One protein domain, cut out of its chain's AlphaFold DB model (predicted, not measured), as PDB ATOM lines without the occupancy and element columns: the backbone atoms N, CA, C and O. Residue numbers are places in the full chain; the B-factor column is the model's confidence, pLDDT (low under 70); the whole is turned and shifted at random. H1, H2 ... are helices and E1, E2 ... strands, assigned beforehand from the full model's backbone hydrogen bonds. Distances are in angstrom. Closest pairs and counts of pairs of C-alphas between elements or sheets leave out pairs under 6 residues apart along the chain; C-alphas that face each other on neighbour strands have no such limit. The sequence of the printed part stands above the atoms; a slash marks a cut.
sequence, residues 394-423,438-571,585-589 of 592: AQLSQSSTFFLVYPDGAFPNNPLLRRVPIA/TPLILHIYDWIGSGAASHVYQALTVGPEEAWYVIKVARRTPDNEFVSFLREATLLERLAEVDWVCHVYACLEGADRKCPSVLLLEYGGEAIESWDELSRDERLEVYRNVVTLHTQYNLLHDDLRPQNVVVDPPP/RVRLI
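AT A GLANCE: This is residues 394 to 423, 438 to 571 and 585 to 589 of the 592 residues of the protein "Non-specific serine/threonine protein kinase" of Rhodosporidium toruloides (UniProt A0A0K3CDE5). A closed barrel of seven strands, E1 to E7, makes the larger lobe, with H2 packed along its outside and the short H1 also outside. A smaller lobe at one end of the longest axis holds H3, packed on E9 of the two-stranded antiparallel sheet E8 and E9. The printed part has 169 residues, with three named helices and nine named strands in the order H1, E1, E2, E3, E4, E5, H2, E6, E7, H3, E8, E9; the class is mixed, helices and strands. Round the mixed barrel run E1, E2, E6, E7, E5, E4, E3 and back to E1. The whole is compact, with a radius of gyration of the C-alphas of 16.2 A and spans of 47 by 34 by 29 A.

HOW THE PARTS SIT: Begin at H1, residues 394 to 398, on the barrel, outside it and over none of the strands, at a height over the sheet of 7.7 A. Next find the hairpin of E1, residues 401 to 405, and E2, residues 416 to 419, where N 402 and O 417 are 2.9 A apart. E3, residues 440 to 450, bends by 77 degrees at residue 446; residues 440 to 443 pair parallel with E1, N 440 and O 401 being 2.9 A apart. E3, E4, residues 454 to 460, and E5, residues 468 to 474, are a meander, each strand the antiparallel neighbour of the one before, in two hairpins; N 448 and O 456 are 2.9 A apart, as are N 457 and O 471. H2, residues 480 to 493, is on the barrel, outside it, at a height over the sheet of 8.9 A. E6, residues 504 to 510, and E7, residues 518 to 522, form a hairpin at 167 degrees, N 508 and O 518 being 2.8 A apart. H2 lies over both, along the strands at 24 degrees to E7 on the local plane; its closest C-alphas to E6 are those of Ala 489 and Cys 507, 6.3 A. E2 is antiparallel to E6, with N 418 and O 509 2.8 A apart, and E5 to E7, with N 472 and O 519 2.9 A apart. H3, residues 536 to 551, is not on the barrel. E8, residues 565 to 567, and E9, residues 586 to 588, are antiparallel, N 566 and O 587 being 2.9 A apart. The closest C-alphas of H3 and E9 are those of Glu 538 and Val 586, 6.8 A. In H1, H2 and H3 every O i to N i+4 pair is within hydrogen-bond range.

IN THESE COORDINATES: Find C-alpha 394 at (-37.090, -58.577, 17.022), where H1 begins, and C-alpha 588 at (-50.855, -42.689, 7.387), where E9 ends. E3 is 24.5 A long, H2 20.3 A and H3 22.5 A.

THE WHOLE: The two C-alphas farthest apart, those of Asp 512 and Arg 536, are 48.0 A apart. Residues 424 to 437 and 572 to 584 are not printed, leaving C-alpha gaps of 24.2 A and 11.1 A. The links E7 to H3 and H3 to E8 are long. Mean pLDDT of the printed part is 76.2; 51 residues are under 70, among them 403 to 415 and 460 to 467.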
ATOM      1  N   ALA A 394     -37.402 -58.566  15.592       64.75
ATOM      2  CA  ALA A 394     -37.090 -58.577  17.022       64.75
ATOM      3  C   ALA A 394     -35.679 -58.025  17.311       64.75
ATOM      4  O   ALA A 394     -35.467 -57.359  18.322       64.75
ATOM      5  N   GLN A 395     -34.721 -58.237  16.407       68.31
ATOM      6  CA  GLN A 395     -33.375 -57.673  16.532       68.31
ATOM      7  C   GLN A 395     -33.369 -56.180  16.201       68.31
ATOM      8  O   GLN A 395     -32.767 -55.405  16.941       68.31
ATOM      9  N   LEU A 396     -34.111 -55.749  15.172       71.50
ATOM     10  CA  LEU A 396     -34.280 -54.328  14.852       71.50
ATOM     11  C   LEU A 396     -34.783 -53.543  16.062       71.50
ATOM     12  O   LEU A 396     -34.264 -52.465  16.321       71.50
ATOM     13  N   SER A 397     -35.730 -54.087  16.834       67.25
ATOM     14  CA  SER A 397     -36.300 -53.449  18.033       67.25
ATOM     15  C   SER A 397     -35.428 -53.557  19.293       67.25
ATOM     16  O   SER A 397     -35.593 -52.746  20.200       67.25
ATOM     17  N   GLN A 398     -34.439 -54.454  19.356       69.88
ATOM     18  CA  GLN A 398     -33.609 -54.674  20.556       69.88
ATOM     19  C   GLN A 398     -32.171 -54.148  20.431       69.88
ATOM     20  O   GLN A 398     -31.585 -53.755  21.438       69.88
ATOM     21  N   SER A 399     -31.611 -54.062  19.222       74.75
ATOM     22  CA  SER A 399     -30.222 -53.636  19.011       74.75
ATOM     23  C   SER A 399     -29.969 -52.176  19.405       74.75
ATOM     24  O   SER A 399     -30.772 -51.278  19.139       74.75
ATOM     25  N   SER A 400     -28.821 -51.915  20.031       75.25
ATOM     26  CA  SER A 400     -28.412 -50.563  20.436       75.25
ATOM     27  C   SER A 400     -27.547 -49.843  19.388       75.25
ATOM     28  O   SER A 400     -27.486 -48.608  19.368       75.25
ATOM     29  N   THR A 401     -26.905 -50.595  18.488       72.69
ATOM     30  CA  THR A 401     -25.943 -50.105  17.490       72.69
ATOM     31  C   THR A 401     -26.202 -50.708  16.108       72.69
ATOM     32  O   THR A 401     -26.575 -51.873  15.980       72.69
ATOM     33  N   PHE A 402     -26.003 -49.904  15.059       75.12
ATOM     34  CA  PHE A 402     -26.316 -50.266  13.673       75.12
ATOM     35  C   PHE A 402     -25.218 -49.792  12.706       75.12
ATOM     36  O   PHE A 402     -24.531 -48.809  12.984       75.12
ATOM     37  N   PHE A 403     -25.058 -50.463  11.563       67.81
ATOM     38  CA  PHE A 403     -24.158 -50.069  10.468       67.81
ATOM     39  C   PHE A 403     -24.946 -49.834   9.180       67.81
ATOM     40  O   PHE A 403     -25.591 -50.754   8.690       67.81
ATOM     41  N   LEU A 404     -24.873 -48.633   8.600       69.06
ATOM     42  CA  LEU A 404     -25.580 -48.309   7.352       69.06
ATOM     43  C   LEU A 404     -24.755 -48.652   6.102       69.06
ATOM     44  O   LEU A 404     -23.603 -48.222   5.990       69.06
ATOM     45  N   VAL A 405     -25.367 -49.350   5.138       62.00
ATOM     46  CA  VAL A 405     -24.751 -49.713   3.847       62.00
ATOM     47  C   VAL A 405     -25.672 -49.337   2.688       62.00
ATOM     48  O   VAL A 405     -26.839 -49.730   2.669       62.00
ATOM     49  N   TYR A 406     -25.149 -48.583   1.716       62.81
ATOM     50  CA  TYR A 406     -25.885 -48.182   0.512       62.81
ATOM     51  C   TYR A 406     -25.997 -49.327  -0.517       62.81
ATOM     52  O   TYR A 406     -25.224 -50.287  -0.444       62.81
ATOM     53  N   PRO A 407     -26.919 -49.235  -1.500       55.09
ATOM     54  CA  PRO A 407     -27.148 -50.300  -2.488       55.09
ATOM     55  C   PRO A 407     -25.921 -50.653  -3.340       55.09
ATOM     56  O   PRO A 407     -25.771 -51.781  -3.798       55.09
ATOM     57  N   ASP A 408     -25.025 -49.688  -3.546       55.69
ATOM     58  CA  ASP A 408     -23.755 -49.847  -4.262       55.69
ATOM     59  C   ASP A 408     -22.639 -50.462  -3.394       55.69
ATOM     60  O   ASP A 408     -21.502 -50.610  -3.846       55.69
ATOM     61  N   GLY A 409     -22.949 -50.825  -2.144       48.00
ATOM     62  CA  GLY A 409     -22.002 -51.335  -1.157       48.00
ATOM     63  C   GLY A 409     -21.123 -50.252  -0.526       48.00
ATOM     64  O   GLY A 409     -20.223 -50.582   0.249       48.00
ATOM     65  N   ALA A 410     -21.351 -48.970  -0.838       52.84
ATOM     66  CA  ALA A 410     -20.613 -47.875  -0.232       52.84
ATOM     67  C   ALA A 410     -21.073 -47.616   1.212       52.84
ATOM     68  O   ALA A 410     -22.236 -47.807   1.578       52.84
ATOM     69  N   PHE A 411     -20.150 -47.115   2.033       53.59
ATOM     70  CA  PHE A 411     -20.421 -46.708   3.411       53.59
ATOM     71  C   PHE A 411     -20.329 -45.183   3.528       53.59
ATOM     72  O   PHE A 411     -19.423 -44.576   2.944       53.59
ATOM     73  N   PRO A 412     -21.208 -44.525   4.303       59.03
ATOM     74  CA  PRO A 412     -20.968 -43.143   4.701       59.03
ATOM     75  C   PRO A 412     -19.674 -43.037   5.532       59.03
ATOM     76  O   PRO A 412     -19.237 -43.996   6.165       59.03
ATOM     77  N   ASN A 413     -19.057 -41.847   5.544       50.38
ATOM     78  CA  ASN A 413     -17.926 -41.540   6.427       50.38
ATOM     79  C   ASN A 413     -18.365 -41.761   7.886       50.38
ATOM     80  O   ASN A 413     -19.059 -40.904   8.423       50.38
ATOM     81  N   ASN A 414     -17.963 -42.894   8.470       61.06
ATOM     82  CA  ASN A 414     -18.427 -43.451   9.747       61.06
ATOM     83  C   ASN A 414     -19.879 -43.988   9.721       61.06
ATOM     84  O   ASN A 414     -20.804 -43.287  10.110       61.06
ATOM     85  N   PRO A 415     -20.098 -45.242   9.285       60.38
ATOM     86  CA  PRO A 415     -21.431 -45.847   9.154       60.38
ATOM     87  C   PRO A 415     -22.083 -46.287  10.467       60.38
ATOM     88  O   PRO A 415     -23.192 -46.820  10.426       60.38
ATOM     89  N   LEU A 416     -21.417 -46.085  11.608       70.88
ATOM     90  CA  LEU A 416     -21.940 -46.475  12.908       70.88
ATOM     91  C   LEU A 416     -23.047 -45.512  13.356       70.88
ATOM     92  O   LEU A 416     -22.829 -44.310  13.537       70.88
ATOM     93  N   LEU A 417     -24.216 -46.085  13.594       75.75
ATOM     94  CA  LEU A 417     -25.417 -45.439  14.094       75.75
ATOM     95  C   LEU A 417     -25.729 -45.971  15.498       75.75
ATOM     96  O   LEU A 417     -25.540 -47.156  15.782       75.75
ATOM     97  N   ARG A 418     -26.208 -45.103  16.389       81.25
ATOM     98  CA  ARG A 418     -26.607 -45.462  17.756       81.25
ATOM     99  C   ARG A 418     -28.078 -45.174  17.961       81.25
ATOM    100  O   ARG A 418     -28.560 -44.113  17.570       81.25
ATOM    101  N   ARG A 419     -28.783 -46.104  18.598       83.94
ATOM    102  CA  ARG A 419     -30.180 -45.896  18.966       83.94
ATOM    103  C   ARG A 419     -30.306 -44.793  20.005       83.94
ATOM    104  O   ARG A 419     -29.566 -44.752  20.988       83.94
ATOM    105  N   VAL A 420     -31.306 -43.949  19.797       83.44
ATOM    106  CA  VAL A 420     -31.694 -42.883  20.713       83.44
ATOM    107  C   VAL A 420     -32.982 -43.315  21.418       83.44
ATOM    108  O   VAL A 420     -33.905 -43.777  20.745       83.44
ATOM    109  N   PRO A 421     -33.079 -43.201  22.753       76.38
ATOM    110  CA  PRO A 421     -34.315 -43.497  23.474       76.38
ATOM    111  C   PRO A 421     -35.442 -42.532  23.063       76.38
ATOM    112  O   PRO A 421     -35.253 -41.319  23.107       76.38
ATOM    113  N   ILE A 422     -36.618 -43.057  22.699       66.38
ATOM    114  CA  ILE A 422     -37.738 -42.269  22.137       66.38
ATOM    115  C   ILE A 422     -38.700 -41.710  23.228       66.38
ATOM    116  O   ILE A 422     -39.584 -40.908  22.928       66.38
ATOM    117  N   ALA A 423     -38.476 -42.008  24.521       57.16
ATOM    118  CA  ALA A 423     -39.203 -41.419  25.661       57.16
ATOM    119  C   ALA A 423     -38.374 -41.412  26.974       57.16
ATOM    120  O   ALA A 423     -37.477 -42.249  27.129       57.16
ATOM    121  N   THR A 438     -22.761 -56.626  18.776       58.19
ATOM    122  CA  THR A 438     -22.341 -56.690  17.381       58.19
ATOM    123  C   THR A 438     -23.344 -55.863  16.587       58.19
ATOM    124  O   THR A 438     -24.536 -56.177  16.604       58.19
ATOM    125  N   PRO A 439     -22.897 -54.788  15.930       59.66
ATOM    126  CA  PRO A 439     -23.810 -53.787  15.433       59.66
ATOM    127  C   PRO A 439     -24.552 -54.323  14.211       59.66
ATOM    128  O   PRO A 439     -23.956 -54.934  13.323       59.66
ATOM    129  N   LEU A 440     -25.860 -54.094  14.189       68.31
ATOM    130  CA  LEU A 440     -26.767 -54.669  13.205       68.31
ATOM    131  C   LEU A 440     -26.595 -53.983  11.845       68.31
ATOM    132  O   LEU A 440     -26.713 -52.759  11.742       68.31
ATOM    133  N   ILE A 441     -26.312 -54.746  10.791       65.94
ATOM    134  CA  ILE A 441     -26.080 -54.170   9.459       65.94
ATOM    135  C   ILE A 441     -27.416 -53.873   8.758       65.94
ATOM    136  O   ILE A 441     -28.201 -54.772   8.472       65.94
ATOM    137  N   LEU A 442     -27.650 -52.599   8.439       68.12
ATOM    138  CA  LEU A 442     -28.805 -52.098   7.699       68.12
ATOM    139  C   LEU A 442     -28.446 -51.966   6.218       68.12
ATOM    140  O   LEU A 442     -27.756 -51.025   5.809       68.12
ATOM    141  N   HIS A 443     -28.915 -52.918   5.417       66.38
ATOM    142  CA  HIS A 443     -28.717 -52.920   3.973       66.38
ATOM    143  C   HIS A 443     -29.854 -52.180   3.274       66.38
ATOM    144  O   HIS A 443     -30.999 -52.631   3.290       66.38
ATOM    145  N   ILE A 444     -29.526 -51.065   2.624       70.81
ATOM    146  CA  ILE A 444     -30.471 -50.374   1.752       70.81
ATOM    147  C   ILE A 444     -30.639 -51.183   0.458       70.81
ATOM    148  O   ILE A 444     -29.648 -51.537  -0.181       70.81
ATOM    149  N   TYR A 445     -31.887 -51.454   0.077       67.31
ATOM    150  CA  TYR A 445     -32.238 -52.237  -1.106       67.31
ATOM    151  C   TYR A 445     -32.544 -51.349  -2.314       67.31
ATOM    152  O   TYR A 445     -31.843 -51.427  -3.320       67.31
ATOM    153  N   ASP A 446     -33.548 -50.477  -2.201       70.56
ATOM    154  CA  ASP A 446     -33.990 -49.621  -3.306       70.56
ATOM    155  C   ASP A 446     -34.318 -48.204  -2.831       70.56
ATOM    156  O   ASP A 446     -34.621 -47.965  -1.660       70.56
ATOM    157  N   TRP A 447     -34.229 -47.241  -3.738       73.75
ATOM    158  CA  TRP A 447     -34.610 -45.862  -3.476       73.75
ATOM    159  C   TRP A 447     -36.109 -45.673  -3.726       73.75
ATOM    160  O   TRP A 447     -36.587 -45.909  -4.830       73.75
ATOM    161  N   ILE A 448     -36.840 -45.212  -2.704       75.62
ATOM    162  CA  ILE A 448     -38.292 -44.983  -2.785       75.62
ATOM    163  C   ILE A 448     -38.578 -43.540  -3.202       75.62
ATOM    164  O   ILE A 448     -39.439 -43.275  -4.036       75.62
ATOM    165  N   GLY A 449     -37.880 -42.577  -2.595       73.62
ATOM    166  CA  GLY A 449     -38.229 -41.177  -2.775       73.62
ATOM    167  C   GLY A 449     -37.338 -40.206  -2.020       73.62
ATOM    168  O   GLY A 449     -36.362 -40.564  -1.352       73.62
ATOM    169  N   SER A 450     -37.652 -38.922  -2.147       74.62
ATOM    170  CA  SER A 450     -36.903 -37.873  -1.468       74.62
ATOM    171  C   SER A 450     -37.832 -36.745  -1.034       74.62
ATOM    172  O   SER A 450     -38.488 -36.140  -1.879       74.62
ATOM    173  N   GLY A 451     -37.856 -36.459   0.266       67.75
ATOM    174  CA  GLY A 451     -38.595 -35.344   0.856       67.75
ATOM    175  C   GLY A 451     -37.719 -34.104   1.024       67.75
ATOM    176  O   GLY A 451     -36.536 -34.115   0.684       67.75
ATOM    177  N   ALA A 452     -38.280 -33.029   1.578       66.94
ATOM    178  CA  ALA A 452     -37.542 -31.786   1.819       66.94
ATOM    179  C   ALA A 452     -36.347 -31.978   2.774       66.94
ATOM    180  O   ALA A 452     -35.295 -31.377   2.556       66.94
ATOM    181  N   ALA A 453     -36.492 -32.851   3.778       69.69
ATOM    182  CA  ALA A 453     -35.502 -33.081   4.836       69.69
ATOM    183  C   ALA A 453     -34.808 -34.456   4.772       69.69
ATOM    184  O   ALA A 453     -33.864 -34.707   5.519       69.69
ATOM    185  N   SER A 454     -35.252 -35.372   3.903       78.44
ATOM    186  CA  SER A 454     -34.774 -36.760   3.926       78.44
ATOM    187  C   SER A 454     -34.748 -37.442   2.556       78.44
ATOM    188  O   SER A 454     -35.381 -37.013   1.585       78.44
ATOM    189  N   HIS A 455     -33.969 -38.515   2.472       80.38
ATOM    190  CA  HIS A 455     -34.050 -39.536   1.434       80.38
ATOM    191  C   HIS A 455     -34.687 -40.786   2.030       80.38
ATOM    192  O   HIS A 455     -34.364 -41.158   3.155       80.38
ATOM    193  N   VAL A 456     -35.590 -41.419   1.290       82.38
ATOM    194  CA  VAL A 456     -36.353 -42.574   1.763       82.38
ATOM    195  C   VAL A 456     -35.979 -43.781   0.926       82.38
ATOM    196  O   VAL A 456     -35.987 -43.721  -0.306       82.38
ATOM    197  N   TYR A 457     -35.654 -44.872   1.606       79.69
ATOM    198  CA  TYR A 457     -35.234 -46.107   0.976       79.69
ATOM    199  C   TYR A 457     -35.993 -47.308   1.521       79.69
ATOM    200  O   TYR A 457     -36.416 -47.323   2.678       79.69
ATOM    201  N   GLN A 458     -36.114 -48.327   0.684       80.44
ATOM    202  CA  GLN A 458     -36.634 -49.631   1.040       80.44
ATOM    203  C   GLN A 458     -35.490 -50.524   1.510       80.44
ATOM    204  O   GLN A 458     -34.385 -50.473   0.965       80.44
ATOM    205  N   ALA A 459     -35.761 -51.369   2.495       75.12
ATOM    206  CA  ALA A 459     -34.849 -52.391   2.974       75.12
ATOM    207  C   ALA A 459     -35.618 -53.665   3.353       75.12
ATOM    208  O   ALA A 459     -36.843 -53.649   3.494       75.12
ATOM    209  N   LEU A 460     -34.897 -54.779   3.472       69.69
ATOM    210  CA  LEU A 460     -35.465 -56.109   3.692       69.69
ATOM    211  C   LEU A 460     -34.754 -56.801   4.857       69.69
ATOM    212  O   LEU A 460     -33.522 -56.783   4.935       69.69
ATOM    213  N   THR A 461     -35.518 -57.412   5.762       62.44
ATOM    214  CA  THR A 461     -34.983 -58.357   6.743       62.44
ATOM    215  C   THR A 461     -34.726 -59.693   6.061       62.44
ATOM    216  O   THR A 461     -35.589 -60.246   5.384       62.44
ATOM    217  N   VAL A 462     -33.523 -60.235   6.228       50.00
ATOM    218  CA  VAL A 462     -33.231 -61.613   5.826       50.00
ATOM    219  C   VAL A 462     -33.444 -62.452   7.077       50.00
ATOM    220  O   VAL A 462     -32.773 -62.198   8.069       50.00
ATOM    221  N   GLY A 463     -34.389 -63.393   7.055       48.19
ATOM    222  CA  GLY A 463     -34.838 -64.145   8.232       48.19
ATOM    223  C   GLY A 463     -35.944 -65.154   7.897       48.19
ATOM    224  O   GLY A 463     -36.357 -65.238   6.744       48.19
ATOM    225  N   PRO A 464     -36.419 -65.951   8.875       41.56
ATOM    226  CA  PRO A 464     -37.542 -66.873   8.671       41.56
ATOM    227  C   PRO A 464     -38.851 -66.150   8.302       41.56
ATOM    228  O   PRO A 464     -39.710 -66.754   7.665       41.56
ATOM    229  N   GLU A 465     -38.969 -64.867   8.653       52.22
ATOM    230  CA  GLU A 465     -40.016 -63.953   8.199       52.22
ATOM    231  C   GLU A 465     -39.348 -62.795   7.440       52.22
ATOM    232  O   GLU A 465     -38.836 -61.846   8.037       52.22
ATOM    233  N   GLU A 466     -39.278 -62.911   6.109       60.19
ATOM    234  CA  GLU A 466     -38.850 -61.807   5.246       60.19
ATOM    235  C   GLU A 466     -39.855 -60.656   5.383       60.19
ATOM    236  O   GLU A 466     -41.034 -60.801   5.049       60.19
ATOM    237  N   ALA A 467     -39.392 -59.513   5.887       65.00
ATOM    238  CA  ALA A 467     -40.210 -58.340   6.145       65.00
ATOM    239  C   ALA A 467     -39.552 -57.083   5.570       65.00
ATOM    240  O   ALA A 467     -38.356 -56.820   5.733       65.00
ATOM    241  N   TRP A 468     -40.361 -56.291   4.877       76.44
ATOM    242  CA  TRP A 468     -39.937 -55.024   4.303       76.44
ATOM    243  C   TRP A 468     -39.989 -53.926   5.364       76.44
ATOM    244  O   TRP A 468     -40.936 -53.844   6.146       76.44
ATOM    245  N   TYR A 469     -38.988 -53.052   5.363       81.75
ATOM    246  CA  TYR A 469     -38.950 -51.868   6.214       81.75
ATOM    247  C   TYR A 469     -38.425 -50.656   5.444       81.75
ATOM    248  O   TYR A 469     -37.840 -50.773   4.365       81.75
ATOM    249  N   VAL A 470     -38.674 -49.469   5.989       87.38
ATOM    250  CA  VAL A 470     -38.307 -48.183   5.393       87.38
ATOM    251  C   VAL A 470     -37.195 -47.534   6.205       87.38
ATOM    252  O   VAL A 470     -37.234 -47.500   7.436       87.38
ATOM    253  N   ILE A 471     -36.214 -46.984   5.495       83.38
ATOM    254  CA  ILE A 471     -35.099 -46.222   6.052       83.38
ATOM    255  C   ILE A 471     -35.220 -44.777   5.558       83.38
ATOM    256  O   ILE A 471     -34.951 -44.493   4.389       83.38
ATOM    257  N   LYS A 472     -35.603 -43.848   6.441       89.50
ATOM    258  CA  LYS A 472     -35.512 -42.404   6.172       89.50
ATOM    259  C   LYS A 472     -34.141 -41.895   6.633       89.50
ATOM    260  O   LYS A 472     -33.807 -42.020   7.806       89.50
ATOM    261  N   VAL A 473     -33.354 -41.309   5.734       82.75
ATOM    262  CA  VAL A 473     -32.001 -40.775   5.983       82.75
ATOM    263  C   VAL A 473     -32.010 -39.252   5.845       82.75
ATOM    264  O   VAL A 473     -32.432 -38.734   4.813       82.75
ATOM    265  N   ALA A 474     -31.532 -38.526   6.855       80.31
ATOM    266  CA  ALA A 474     -31.525 -37.060   6.877       80.31
ATOM    267  C   ALA A 474     -30.572 -36.429   5.831       80.31
ATOM    268  O   ALA A 474     -29.468 -36.933   5.576       80.31
ATOM    269  N   ARG A 475     -30.976 -35.301   5.230       73.19
ATOM    270  CA  ARG A 475     -30.222 -34.557   4.204       73.19
ATOM    271  C   ARG A 475     -29.215 -33.569   4.810       73.19
ATOM    272  O   ARG A 475     -29.401 -32.370   4.707       73.19
ATOM    273  N   ARG A 476     -28.074 -34.053   5.320       60.41
ATOM    274  CA  ARG A 476     -26.857 -33.283   5.721       60.41
ATOM    275  C   ARG A 476     -26.956 -31.731   5.659       60.41
ATOM    276  O   ARG A 476     -26.261 -31.090   4.866       60.41
ATOM    277  N   THR A 477     -27.744 -31.129   6.552       50.00
ATOM    278  CA  THR A 477     -27.745 -29.691   6.885       50.00
ATOM    279  C   THR A 477     -27.855 -29.518   8.418       50.00
ATOM    280  O   THR A 477     -28.235 -30.468   9.102       50.00
ATOM    281  N   PRO A 478     -27.381 -28.406   9.024       48.47
ATOM    282  CA  PRO A 478     -26.937 -28.412  10.423       48.47
ATOM    283  C   PRO A 478     -28.089 -28.511  11.439       48.47
ATOM    284  O   PRO A 478     -29.098 -27.824  11.304       48.47
ATOM    285  N   ASP A 479     -27.873 -29.340  12.467       51.44
ATOM    286  CA  ASP A 479     -28.518 -29.477  13.791       51.44
ATOM    287  C   ASP A 479     -30.062 -29.617  13.900       51.44
ATOM    288  O   ASP A 479     -30.536 -30.155  14.900       51.44
ATOM    289  N   ASN A 480     -30.863 -29.233  12.899       57.97
ATOM    290  CA  ASN A 480     -32.335 -29.239  12.990       57.97
ATOM    291  C   ASN A 480     -33.010 -30.536  12.505       57.97
ATOM    292  O   ASN A 480     -34.114 -30.847  12.949       57.97
ATOM    293  N   GLU A 481     -32.378 -31.312  11.621       63.56
ATOM    294  CA  GLU A 481     -33.022 -32.494  11.014       63.56
ATOM    295  C   GLU A 481     -33.152 -33.669  11.994       63.56
ATOM    296  O   GLU A 481     -34.183 -34.339  12.028       63.56
ATOM    297  N   PHE A 482     -32.158 -33.878  12.865       70.38
ATOM    298  CA  PHE A 482     -32.236 -34.910  13.904       70.38
ATOM    299  C   PHE A 482     -33.358 -34.635  14.913       70.38
ATOM    300  O   PHE A 482     -34.073 -35.549  15.317       70.38
ATOM    301  N   VAL A 483     -33.559 -33.364  15.277       74.19
ATOM    302  CA  VAL A 483     -34.659 -32.944  16.160       74.19
ATOM    303  C   VAL A 483     -36.014 -33.253  15.517       74.19
ATOM    304  O   VAL A 483     -36.941 -33.653  16.219       74.19
ATOM    305  N   SER A 484     -36.118 -33.128  14.190       79.31
ATOM    306  CA  SER A 484     -37.317 -33.495  13.430       79.31
ATOM    307  C   SER A 484     -37.591 -34.999  13.482       79.31
ATOM    308  O   SER A 484     -38.702 -35.398  13.812       79.31
ATOM    309  N   PHE A 485     -36.576 -35.840  13.245       84.88
ATOM    310  CA  PHE A 485     -36.726 -37.302  13.298       84.88
ATOM    311  C   PHE A 485     -37.034 -37.810  14.704       84.88
ATOM    312  O   PHE A 485     -37.885 -38.678  14.864       84.88
ATOM    313  N   LEU A 486     -36.391 -37.251  15.731       83.19
ATOM    314  CA  LEU A 486     -36.703 -37.600  17.114       83.19
ATOM    315  C   LEU A 486     -38.140 -37.199  17.469       83.19
ATOM    316  O   LEU A 486     -38.850 -37.962  18.119       83.19
ATOM    317  N   ARG A 487     -38.597 -36.031  17.000       84.25
ATOM    318  CA  ARG A 487     -39.983 -35.584  17.181       84.25
ATOM    319  C   ARG A 487     -40.978 -36.506  16.471       84.25
ATOM    320  O   ARG A 487     -41.996 -36.838  17.073       84.25
ATOM    321  N   GLU A 488     -40.681 -36.927  15.242       88.25
ATOM    322  CA  GLU A 488     -41.515 -37.866  14.473       88.25
ATOM    323  C   GLU A 488     -41.574 -39.225  15.172       88.25
ATOM    324  O   GLU A 488     -42.659 -39.743  15.426       88.25
ATOM    325  N   ALA A 489     -40.423 -39.749  15.597       87.44
ATOM    326  CA  ALA A 489     -40.330 -40.999  16.339       87.44
ATOM    327  C   ALA A 489     -41.159 -40.964  17.632       87.44
ATOM    328  O   ALA A 489     -41.943 -41.873  17.885       87.44
ATOM    329  N   THR A 490     -41.046 -39.899  18.432       86.94
ATOM    330  CA  THR A 490     -41.818 -39.753  19.679       86.94
ATOM    331  C   THR A 490     -43.323 -39.646  19.426       86.94
ATOM    332  O   THR A 490     -44.114 -40.099  20.254       86.94
ATOM    333  N   LEU A 491     -43.747 -39.053  18.308       87.69
ATOM    334  CA  LEU A 491     -45.162 -38.996  17.932       87.69
ATOM    335  C   LEU A 491     -45.691 -40.369  17.523       87.69
ATOM    336  O   LEU A 491     -46.733 -40.786  18.023       87.69
ATOM    337  N   LEU A 492     -44.964 -41.069  16.659       89.38
ATOM    338  CA  LEU A 492     -45.340 -42.392  16.172       89.38
ATOM    339  C   LEU A 492     -45.316 -43.452  17.284       89.38
ATOM    340  O   LEU A 492     -46.190 -44.310  17.315       89.38
ATOM    341  N   GLU A 493     -44.415 -43.344  18.262       86.81
ATOM    342  CA  GLU A 493     -44.395 -44.231  19.435       86.81
ATOM    343  C   GLU A 493     -45.691 -44.123  20.261       86.81
ATOM    344  O   GLU A 493     -46.214 -45.114  20.767       86.81
ATOM    345  N   ARG A 494     -46.286 -42.924  20.346       86.69
ATOM    346  CA  ARG A 494     -47.599 -42.730  20.996       86.69
ATOM    347  C   ARG A 494     -48.750 -43.380  20.224       86.69
ATOM    348  O   ARG A 494     -49.849 -43.486  20.768       86.69
ATOM    349  N   LEU A 495     -48.506 -43.765  18.974       88.50
ATOM    350  CA  LEU A 495     -49.439 -44.416  18.062       88.50
ATOM    351  C   LEU A 495     -49.029 -45.875  17.784       88.50
ATOM    352  O   LEU A 495     -49.555 -46.478  16.860       88.50
ATOM    353  N   ALA A 496     -48.129 -46.469  18.578       83.75
ATOM    354  CA  ALA A 496     -47.574 -47.798  18.302       83.75
ATOM    355  C   ALA A 496     -48.613 -48.938  18.275       83.75
ATOM    356  O   ALA A 496     -48.393 -49.940  17.601       83.75
ATOM    357  N   GLU A 497     -49.737 -48.793  18.984       83.25
ATOM    358  CA  GLU A 497     -50.842 -49.771  18.993       83.25
ATOM    359  C   GLU A 497     -51.875 -49.529  17.876       83.25
ATOM    360  O   GLU A 497     -52.891 -50.222  17.799       83.25
ATOM    361  N   VAL A 498     -51.646 -48.527  17.023       88.31
ATOM    362  CA  VAL A 498     -52.564 -48.116  15.962       88.31
ATOM    363  C   VAL A 498     -52.189 -48.806  14.654       88.31
ATOM    364  O   VAL A 498     -51.137 -48.550  14.082       88.31
ATOM    365  N   ASP A 499     -53.079 -49.650  14.142       86.12
ATOM    366  CA  ASP A 499     -52.861 -50.487  12.953       86.12
ATOM    367  C   ASP A 499     -52.822 -49.717  11.616       86.12
ATOM    368  O   ASP A 499     -52.236 -50.190  10.635       86.12
ATOM    369  N   TRP A 500     -53.409 -48.517  11.584       90.69
ATOM    370  CA  TRP A 500     -53.405 -47.590  10.445       90.69
ATOM    371  C   TRP A 500     -52.263 -46.556  10.471       90.69
ATOM    372  O   TRP A 500     -52.285 -45.580   9.716       90.69
ATOM    373  N   VAL A 501     -51.246 -46.760  11.310       91.00
ATOM    374  CA  VAL A 501     -50.003 -45.974  11.334       91.00
ATOM    375  C   VAL A 501     -48.823 -46.935  11.240       91.00
ATOM    376  O   VAL A 501     -48.863 -48.027  11.797       91.00
ATOM    377  N   CYS A 502     -47.773 -46.556  10.511       88.75
ATOM    378  CA  CYS A 502     -46.577 -47.396  10.412       88.75
ATOM    379  C   CYS A 502     -45.803 -47.387  11.735       88.75
ATOM    380  O   CYS A 502     -45.531 -46.320  12.291       88.75
ATOM    381  N   HIS A 503     -45.406 -48.565  12.210       86.31
ATOM    382  CA  HIS A 503     -44.631 -48.686  13.441       86.31
ATOM    383  C   HIS A 503     -43.207 -48.113  13.292       86.31
ATOM    384  O   HIS A 503     -42.577 -48.252  12.242       86.31
ATOM    385  N   VAL A 504     -42.671 -47.497  14.351       89.12
ATOM    386  CA  VAL A 504     -41.260 -47.072  14.414       89.12
ATOM    387  C   VAL A 504     -40.432 -48.169  15.054       89.12
ATOM    388  O   VAL A 504     -40.618 -48.488  16.220       89.12
ATOM    389  N   TYR A 505     -39.441 -48.689  14.334       85.50
ATOM    390  CA  TYR A 505     -38.498 -49.649  14.910       85.50
ATOM    391  C   TYR A 505     -37.361 -48.962  15.669       85.50
ATOM    392  O   TYR A 505     -36.899 -49.459  16.700       85.50
ATOM    393  N   ALA A 506     -36.848 -47.838  15.158       85.38
ATOM    394  CA  ALA A 506     -35.774 -47.101  15.818       85.38
ATOM    395  C   ALA A 506     -35.593 -45.683  15.268       85.38
ATOM    396  O   ALA A 506     -35.694 -45.454  14.066       85.38
ATOM    397  N   CYS A 507     -35.176 -44.769  16.141       88.06
ATOM    398  CA  CYS A 507     -34.543 -43.506  15.773       88.06
ATOM    399  C   CYS A 507     -33.045 -43.613  16.070       88.06
ATOM    400  O   CYS A 507     -32.650 -43.958  17.188       88.06
ATOM    401  N   LEU A 508     -32.214 -43.349  15.067       85.62
ATOM    402  CA  LEU A 508     -30.778 -43.572  15.112       85.62
ATOM    403  C   LEU A 508     -30.011 -42.275  14.855       85.62
ATOM    404  O   LEU A 508     -30.249 -41.563  13.876       85.62
ATOM    405  N   GLU A 509     -29.044 -41.994  15.719       84.88
ATOM    406  CA  GLU A 509     -28.120 -40.875  15.576       84.88
ATOM    407  C   GLU A 509     -26.761 -41.366  15.069       84.88
ATOM    408  O   GLU A 509     -26.250 -42.407  15.497       84.88
ATOM    409  N   GLY A 510     -26.158 -40.599  14.161       76.00
ATOM    410  CA  GLY A 510     -24.784 -40.812  13.730       76.00
ATOM    411  C   GLY A 510     -23.804 -40.724  14.896       76.00
ATOM    412  O   GLY A 510     -23.868 -39.799  15.702       76.00
ATOM    413  N   ALA A 511     -22.848 -41.652  14.978       68.06
ATOM    414  CA  ALA A 511     -21.805 -41.602  16.008       68.06
ATOM    415  C   ALA A 511     -20.902 -40.352  15.903       68.06
ATOM    416  O   ALA A 511     -20.198 -40.011  16.856       68.06
ATOM    417  N   ASP A 512     -20.907 -39.674  14.753       64.88
ATOM    418  CA  ASP A 512     -20.292 -38.370  14.548       64.88
ATOM    419  C   ASP A 512     -21.183 -37.454  13.691       64.88
ATOM    420  O   ASP A 512     -22.135 -37.889  13.052       64.88
ATOM    421  N   ARG A 513     -20.827 -36.163  13.629       62.94
ATOM    422  CA  ARG A 513     -21.550 -35.141  12.844       62.94
ATOM    423  C   ARG A 513     -21.525 -35.365  11.325       62.94
ATOM    424  O   ARG A 513     -22.154 -34.605  10.593       62.94
ATOM    425  N   LYS A 514     -20.725 -36.309  10.823       61.56
ATOM    426  CA  LYS A 514     -20.620 -36.615   9.388       61.56
ATOM    427  C   LYS A 514     -21.561 -37.753   8.995       61.56
ATOM    428  O   LYS A 514     -21.901 -37.856   7.811       61.56
ATOM    429  N   CYS A 515     -21.993 -38.568   9.949       64.75
ATOM    430  CA  CYS A 515     -22.975 -39.617   9.747       64.75
ATOM    431  C   CYS A 515     -24.405 -39.045   9.846       64.75
ATOM    432  O   CYS A 515     -24.701 -38.308  10.788       64.75
ATOM    433  N   PRO A 516     -25.280 -39.293   8.852       71.62
ATOM    434  CA  PRO A 516     -26.647 -38.783   8.872       71.62
ATOM    435  C   PRO A 516     -27.489 -39.487   9.942       71.62
ATOM    436  O   PRO A 516     -27.267 -40.655  10.253       71.62
ATOM    437  N   SER A 517     -28.492 -38.789  10.466       82.31
ATOM    438  CA  SER A 517     -29.515 -39.399  11.314       82.31
ATOM    439  C   SER A 517     -30.482 -40.241  10.487       82.31
ATOM    440  O   SER A 517     -30.733 -39.939   9.316       82.31
ATOM    441  N   VAL A 518     -31.028 -41.291  11.100       85.12
ATOM    442  CA  VAL A 518     -31.871 -42.281  10.423       85.12
ATOM    443  C   VAL A 518     -33.111 -42.601  11.252       85.12
ATOM    444  O   VAL A 518     -33.014 -42.795  12.461       85.12
ATOM    445  N   LEU A 519     -34.266 -42.699  10.596       88.50
ATOM    446  CA  LEU A 519     -35.504 -43.219  11.177       88.50
ATOM    447  C   LEU A 519     -35.876 -44.532  10.474       88.50
ATOM    448  O   LEU A 519     -35.955 -44.581   9.244       88.50
ATOM    449  N   LEU A 520     -36.067 -45.594  11.260       87.94
ATOM    450  CA  LEU A 520     -36.461 -46.925  10.800       87.94
ATOM    451  C   LEU A 520     -37.948 -47.151  11.061       87.94
ATOM    452  O   LEU A 520     -38.391 -47.064  12.208       87.94
ATOM    453  N   LEU A 521     -38.687 -47.473  10.004       89.75
ATOM    454  CA  LEU A 521     -40.144 -47.589  10.010       89.75
ATOM    455  C   LEU A 521     -40.597 -48.915   9.392       89.75
ATOM    456  O   LEU A 521     -39.921 -49.468   8.525       89.75
ATOM    457  N   GLU A 522     -41.770 -49.388   9.791       87.25
ATOM    458  CA  GLU A 522     -42.509 -50.427   9.075       87.25
ATOM    459  C   GLU A 522     -42.766 -50.003   7.622       87.25
ATOM    460  O   GLU A 522     -43.078 -48.842   7.341       87.25
ATOM    461  N   TYR A 523     -42.653 -50.946   6.681       86.12
ATOM    462  CA  TYR A 523     -43.086 -50.705   5.310       86.12
ATOM    463  C   TYR A 523     -44.615 -50.729   5.230       86.12
ATOM    464  O   TYR A 523     -45.245 -51.782   5.314       86.12
ATOM    465  N   GLY A 524     -45.206 -49.548   5.064       82.31
ATOM    466  CA  GLY A 524     -46.656 -49.374   5.008       82.31
ATOM    467  C   GLY A 524     -47.307 -49.683   3.659       82.31
ATOM    468  O   GLY A 524     -48.532 -49.683   3.595       82.31
ATOM    469  N   GLY A 525     -46.518 -49.924   2.606       85.88
ATOM    470  CA  GLY A 525     -47.012 -50.115   1.241       85.88
ATOM    471  C   GLY A 525     -46.611 -48.994   0.280       85.88
ATOM    472  O   GLY A 525     -45.678 -48.237   0.549       85.88
ATOM    473  N   GLU A 526     -47.303 -48.908  -0.854       86.06
ATOM    474  CA  GLU A 526     -47.054 -47.881  -1.872       86.06
ATOM    475  C   GLU A 526     -47.876 -46.625  -1.577       86.06
ATOM    476  O   GLU A 526     -49.054 -46.713  -1.221       86.06
ATOM    477  N   ALA A 527     -47.248 -45.454  -1.707       88.06
ATOM    478  CA  ALA A 527     -47.936 -44.177  -1.572       88.06
ATOM    479  C   ALA A 527     -48.871 -43.962  -2.760       88.06
ATOM    480  O   ALA A 527     -48.458 -44.141  -3.905       88.06
ATOM    481  N   ILE A 528     -50.104 -43.541  -2.491       88.25
ATOM    482  CA  ILE A 528     -51.045 -43.212  -3.563       88.25
ATOM    483  C   ILE A 528     -50.662 -41.872  -4.204       88.25
ATOM    484  O   ILE A 528     -50.272 -40.913  -3.529       88.25
ATOM    485  N   GLU A 529     -50.796 -41.766  -5.521       83.12
ATOM    486  CA  GLU A 529     -50.563 -40.508  -6.236       83.12
ATOM    487  C   GLU A 529     -51.818 -39.625  -6.213       83.12
ATOM    488  O   GLU A 529     -51.730 -38.392  -6.160       83.12
ATOM    489  N   SER A 530     -52.987 -40.266  -6.207       82.56
ATOM    490  CA  SER A 530     -54.309 -39.656  -6.189       82.56
ATOM    491  C   SER A 530     -55.261 -40.387  -5.243       82.56
ATOM    492  O   SER A 530     -55.254 -41.610  -5.126       82.56
ATOM    493  N   TRP A 531     -56.188 -39.639  -4.636       80.69
ATOM    494  CA  TRP A 531     -57.299 -40.212  -3.867       80.69
ATOM    495  C   TRP A 531     -58.185 -41.149  -4.693       80.69
ATOM    496  O   TRP A 531     -58.901 -41.975  -4.123       80.69
ATOM    497  N   ASP A 532     -58.129 -41.038  -6.023       83.25
ATOM    498  CA  ASP A 532     -58.871 -41.899  -6.938       83.25
ATOM    499  C   ASP A 532     -58.397 -43.345  -6.997       83.25
ATOM    500  O   ASP A 532     -59.171 -44.229  -7.355       83.25
ATOM    501  N   GLU A 533     -57.189 -43.604  -6.511       80.06
ATOM    502  CA  GLU A 533     -56.662 -44.956  -6.339       80.06
ATOM    503  C   GLU A 533     -57.279 -45.686  -5.140       80.06
ATOM    504  O   GLU A 533     -57.212 -46.918  -5.055       80.06
ATOM    505  N   LEU A 534     -57.899 -44.940  -4.218       80.12
ATOM    506  CA  LEU A 534     -58.659 -45.498  -3.112       80.12
ATOM    507  C   LEU A 534     -60.110 -45.726  -3.529       80.12
ATOM    508  O   LEU A 534     -60.823 -44.812  -3.965       80.12
ATOM    509  N   SER A 535     -60.584 -46.942  -3.285       82.56
ATOM    510  CA  SER A 535     -62.004 -47.266  -3.290       82.56
ATOM    511  C   SER A 535     -62.760 -46.412  -2.270       82.56
ATOM    512  O   SER A 535     -62.205 -45.876  -1.308       82.56
ATOM    513  N   ARG A 536     -64.080 -46.320  -2.438       77.94
ATOM    514  CA  ARG A 536     -64.945 -45.587  -1.506       77.94
ATOM    515  C   ARG A 536     -64.771 -46.049  -0.053       77.94
ATOM    516  O   ARG A 536     -64.765 -45.214   0.848       77.94
ATOM    517  N   ASP A 537     -64.619 -47.351   0.168       79.19
ATOM    518  CA  ASP A 537     -64.494 -47.929   1.509       79.19
ATOM    519  C   ASP A 537     -63.115 -47.689   2.134       79.19
ATOM    520  O   ASP A 537     -63.012 -47.609   3.359       79.19
ATOM    521  N   GLU A 538     -62.070 -47.558   1.314       84.88
ATOM    522  CA  GLU A 538     -60.724 -47.150   1.738       84.88
ATOM    523  C   GLU A 538     -60.697 -45.650   2.072       84.88
ATOM    524  O   GLU A 538     -60.199 -45.269   3.126       84.88
ATOM    525  N   ARG A 539     -61.342 -44.788   1.270       82.75
ATOM    526  CA  ARG A 539     -61.501 -43.358   1.613       82.75
ATOM    527  C   ARG A 539     -62.256 -43.184   2.933       82.75
ATOM    528  O   ARG A 539     -61.825 -42.453   3.817       82.75
ATOM    529  N   LEU A 540     -63.359 -43.912   3.120       79.44
ATOM    530  CA  LEU A 540     -64.102 -43.908   4.386       79.44
ATOM    531  C   LEU A 540     -63.287 -44.446   5.571       79.44
ATOM    532  O   LEU A 540     -63.579 -44.095   6.713       79.44
ATOM    533  N   GLU A 541     -62.293 -45.295   5.333       85.31
ATOM    534  CA  GLU A 541     -61.368 -45.754   6.367       85.31
ATOM    535  C   GLU A 541     -60.378 -44.653   6.745       85.31
ATOM    536  O   GLU A 541     -60.319 -44.287   7.916       85.31
ATOM    537  N   VAL A 542     -59.733 -44.013   5.762       85.38
ATOM    538  CA  VAL A 542     -58.879 -42.829   5.984       85.38
ATOM    539  C   VAL A 542     -59.635 -41.752   6.766       85.38
ATOM    540  O   VAL A 542     -59.101 -41.178   7.713       85.38
ATOM    541  N   TYR A 543     -60.916 -41.533   6.444       84.25
ATOM    542  CA  TYR A 543     -61.798 -40.625   7.187       84.25
ATOM    543  C   TYR A 543     -61.823 -40.953   8.674       84.25
ATOM    544  O   TYR A 543     -61.567 -40.099   9.521       84.25
ATOM    545  N   ARG A 544     -62.165 -42.203   8.992       85.38
ATOM    546  CA  ARG A 544     -62.332 -42.674  10.366       85.38
ATOM    547  C   ARG A 544     -61.010 -42.622  11.118       85.38
ATOM    548  O   ARG A 544     -61.009 -42.222  12.279       85.38
ATOM    549  N   ASN A 545     -59.910 -42.950  10.455       89.12
ATOM    550  CA  ASN A 545     -58.571 -42.916  11.029       89.12
ATOM    551  C   ASN A 545     -58.197 -41.482  11.432       89.12
ATOM    552  O   ASN A 545     -57.815 -41.240  12.574       89.12
ATOM    553  N   VAL A 546     -58.460 -40.494  10.571       85.75
ATOM    554  CA  VAL A 546     -58.223 -39.072  10.880       85.75
ATOM    555  C   VAL A 546     -59.145 -38.552  11.988       85.75
ATOM    556  O   VAL A 546     -58.695 -37.826  12.875       85.75
ATOM    557  N   VAL A 547     -60.424 -38.955  12.015       82.62
ATOM    558  CA  VAL A 547     -61.313 -38.645  13.157       82.62
ATOM    559  C   VAL A 547     -60.736 -39.199  14.453       82.62
ATOM    560  O   VAL A 547     -60.738 -38.513  15.475       82.62
ATOM    561  N   THR A 548     -60.258 -40.438  14.418       86.31
ATOM    562  CA  THR A 548     -59.712 -41.139  15.582       86.31
ATOM    563  C   THR A 548     -58.442 -40.445  16.072       86.31
ATOM    564  O   THR A 548     -58.339 -40.142  17.260       86.31
ATOM    565  N   LEU A 549     -57.539 -40.073  15.161       85.44
ATOM    566  CA  LEU A 549     -56.335 -39.291  15.453       85.44
ATOM    567  C   LEU A 549     -56.665 -37.986  16.199       85.44
ATOM    568  O   LEU A 549     -56.072 -37.686  17.237       85.44
ATOM    569  N   HIS A 550     -57.669 -37.248  15.719       84.44
ATOM    570  CA  HIS A 550     -58.069 -35.972  16.313       84.44
ATOM    571  C   HIS A 550     -58.778 -36.139  17.658       84.44
ATOM    572  O   HIS A 550     -58.545 -35.371  18.587       84.44
ATOM    573  N   THR A 551     -59.683 -37.111  17.764       83.31
ATOM    574  CA  THR A 551     -60.593 -37.212  18.914       83.31
ATOM    575  C   THR A 551     -60.033 -38.048  20.056       83.31
ATOM    576  O   THR A 551     -60.270 -37.710  21.212       83.31
ATOM    577  N   GLN A 552     -59.295 -39.118  19.756       87.50
ATOM    578  CA  GLN A 552     -58.772 -40.043  20.764       87.50
ATOM    579  C   GLN A 552     -57.326 -39.721  21.136       87.50
ATOM    580  O   GLN A 552     -56.988 -39.711  22.317       87.50
ATOM    581  N   TYR A 553     -56.486 -39.404  20.148       84.25
ATOM    582  CA  TYR A 553     -55.064 -39.135  20.380       84.25
ATOM    583  C   TYR A 553     -54.753 -37.643  20.555       84.25
ATOM    584  O   TYR A 553     -53.673 -37.296  21.041       84.25
ATOM    585  N   ASN A 554     -55.712 -36.767  20.224       83.56
ATOM    586  CA  ASN A 554     -55.566 -35.308  20.243       83.56
ATOM    587  C   ASN A 554     -54.313 -34.848  19.479       83.56
ATOM    588  O   ASN A 554     -53.555 -33.989  19.937       83.56
ATOM    589  N   LEU A 555     -54.070 -35.492  18.338       82.44
ATOM    590  CA  LEU A 555     -52.966 -35.205  17.433       82.44
ATOM    591  C   LEU A 555     -53.521 -34.689  16.113       82.44
ATOM    592  O   LEU A 555     -54.598 -35.099  15.691       82.44
ATOM    593  N   LEU A 556     -52.775 -33.804  15.467       82.56
ATOM    594  CA  LEU A 556     -52.994 -33.405  14.083       82.56
ATOM    595  C   LEU A 556     -51.861 -34.008  13.251       82.56
ATOM    596  O   LEU A 556     -50.728 -34.057  13.718       82.56
ATOM    597  N   HIS A 557     -52.170 -34.485  12.045       82.31
ATOM    598  CA  HIS A 557     -51.155 -35.047  11.143       82.31
ATOM    599  C   HIS A 557     -50.245 -33.966  10.534       82.31
ATOM    600  O   HIS A 557     -49.140 -34.253  10.102       82.31
ATOM    601  N   ASP A 558     -50.714 -32.722  10.470       73.69
ATOM    602  CA  ASP A 558     -49.979 -31.555   9.964       73.69
ATOM    603  C   ASP A 558     -49.565 -31.554   8.469       73.69
ATOM    604  O   ASP A 558     -49.431 -30.464   7.907       73.69
ATOM    605  N   ASP A 559     -49.587 -32.700   7.777       82.00
ATOM    606  CA  ASP A 559     -49.354 -32.816   6.325       82.00
ATOM    607  C   ASP A 559     -50.130 -33.968   5.635       82.00
ATOM    608  O   ASP A 559     -49.557 -34.883   5.050       82.00
ATOM    609  N   LEU A 560     -51.462 -33.982   5.708       80.12
ATOM    610  CA  LEU A 560     -52.268 -35.065   5.133       80.12
ATOM    611  C   LEU A 560     -52.533 -34.843   3.631       80.12
ATOM    612  O   LEU A 560     -53.386 -34.042   3.244       80.12
ATOM    613  N   ARG A 561     -51.826 -35.594   2.779       84.31
ATOM    614  CA  ARG A 561     -51.909 -35.569   1.303       84.31
ATOM    615  C   ARG A 561     -51.890 -36.998   0.735       84.31
ATOM    616  O   ARG A 561     -51.467 -37.888   1.468       84.31
ATOM    617  N   PRO A 562     -52.292 -37.242  -0.534       85.25
ATOM    618  CA  PRO A 562     -52.240 -38.580  -1.138       85.25
ATOM    619  C   PRO A 562     -50.890 -39.277  -0.929       85.25
ATOM    620  O   PRO A 562     -50.844 -40.410  -0.474       85.25
ATOM    621  N   GLN A 563     -49.789 -38.547  -1.114       88.12
ATOM    622  CA  GLN A 563     -48.428 -39.078  -0.985       88.12
ATOM    623  C   GLN A 563     -48.072 -39.536   0.441       88.12
ATOM    624  O   GLN A 563     -47.126 -40.298   0.616       88.12
ATOM    625  N   ASN A 564     -48.839 -39.092   1.441       89.62
ATOM    626  CA  ASN A 564     -48.682 -39.452   2.849       89.62
ATOM    627  C   ASN A 564     -49.710 -40.507   3.298       89.62
ATOM    628  O   ASN A 564     -49.873 -40.778   4.490       89.62
ATOM    629  N   VAL A 565     -50.400 -41.120   2.332       90.00
ATOM    630  CA  VAL A 565     -51.258 -42.285   2.519       90.00
ATOM    631  C   VAL A 565     -50.681 -43.441   1.719       90.00
ATOM    632  O   VAL A 565     -50.544 -43.365   0.500       90.00
ATOM    633  N   VAL A 566     -50.351 -44.521   2.415       90.44
ATOM    634  CA  VAL A 566     -49.799 -45.735   1.810       90.44
ATOM    635  C   VAL A 566     -50.797 -46.876   1.912       90.44
ATOM    636  O   VAL A 566     -51.560 -46.969   2.879       90.44
ATOM    637  N   VAL A 567     -50.813 -47.729   0.894       90.06
ATOM    638  CA  VAL A 567     -51.679 -48.908   0.837       90.06
ATOM    639  C   VAL A 567     -50.866 -50.172   0.636       90.06
ATOM    640  O   VAL A 567     -49.918 -50.186  -0.153       90.06
ATOM    641  N   ASP A 568     -51.262 -51.245   1.323       81.50
ATOM    642  CA  ASP A 568     -50.638 -52.555   1.137       81.50
ATOM    643  C   ASP A 568     -50.635 -52.941  -0.358       81.50
ATOM    644  O   ASP A 568     -51.639 -52.726  -1.059       81.50
ATOM    645  N   PRO A 569     -49.542 -53.546  -0.863       63.56
ATOM    646  CA  PRO A 569     -49.503 -54.033  -2.231       63.56
ATOM    647  C   PRO A 569     -50.610 -55.080  -2.447       63.56
ATOM    648  O   PRO A 569     -50.950 -55.829  -1.523       63.56
ATOM    649  N   PRO A 570     -51.197 -55.159  -3.656       55.97
ATOM    650  CA  PRO A 570     -52.257 -56.116  -3.935       55.97
ATOM    651  C   PRO A 570     -51.768 -57.544  -3.636       55.97
ATOM    652  O   PRO A 570     -50.617 -57.870  -3.949       55.97
ATOM    653  N   PRO A 571     -52.605 -58.403  -3.022       52.19
ATOM    654  CA  PRO A 571     -52.176 -59.730  -2.603       52.19
ATOM    655  C   PRO A 571     -51.661 -60.509  -3.816       52.19
ATOM    656  O   PRO A 571     -52.388 -60.725  -4.785       52.19
ATOM    657  N   ARG A 585     -54.970 -52.620   3.406       85.06
ATOM    658  CA  ARG A 585     -54.854 -51.748   4.580       85.06
ATOM    659  C   ARG A 585     -54.388 -50.379   4.126       85.06
ATOM    660  O   ARG A 585     -53.532 -50.287   3.248       85.06
ATOM    661  N   VAL A 586     -54.951 -49.341   4.733       89.38
ATOM    662  CA  VAL A 586     -54.595 -47.952   4.450       89.38
ATOM    663  C   VAL A 586     -53.916 -47.356   5.672       89.38
ATOM    664  O   VAL A 586     -54.471 -47.395   6.771       89.38
ATOM    665  N   ARG A 587     -52.721 -46.797   5.487       92.19
ATOM    666  CA  ARG A 587     -51.896 -46.269   6.575       92.19
ATOM    667  C   ARG A 587     -51.475 -44.829   6.319       92.19
ATOM    668  O   ARG A 587     -51.268 -44.428   5.176       92.19
ATOM    669  N   LEU A 588     -51.353 -44.064   7.398       91.50
ATOM    670  CA  LEU A 588     -50.855 -42.689   7.387       91.50
ATOM    671  C   LEU A 588     -49.355 -42.669   7.707       91.50
ATOM    672  O   LEU A 588     -48.898 -43.424   8.572       91.50
ATOM    673  N   ILE A 589     -48.599 -41.812   7.019       89.31
ATOM    674  CA  ILE A 589     -47.146 -41.644   7.185       89.31
ATOM    675  C   ILE A 589     -46.760 -40.157   7.175       89.31
ATOM    676  O   ILE A 589     -47.511 -39.340   6.672       89.31
TER     677      ILE A 589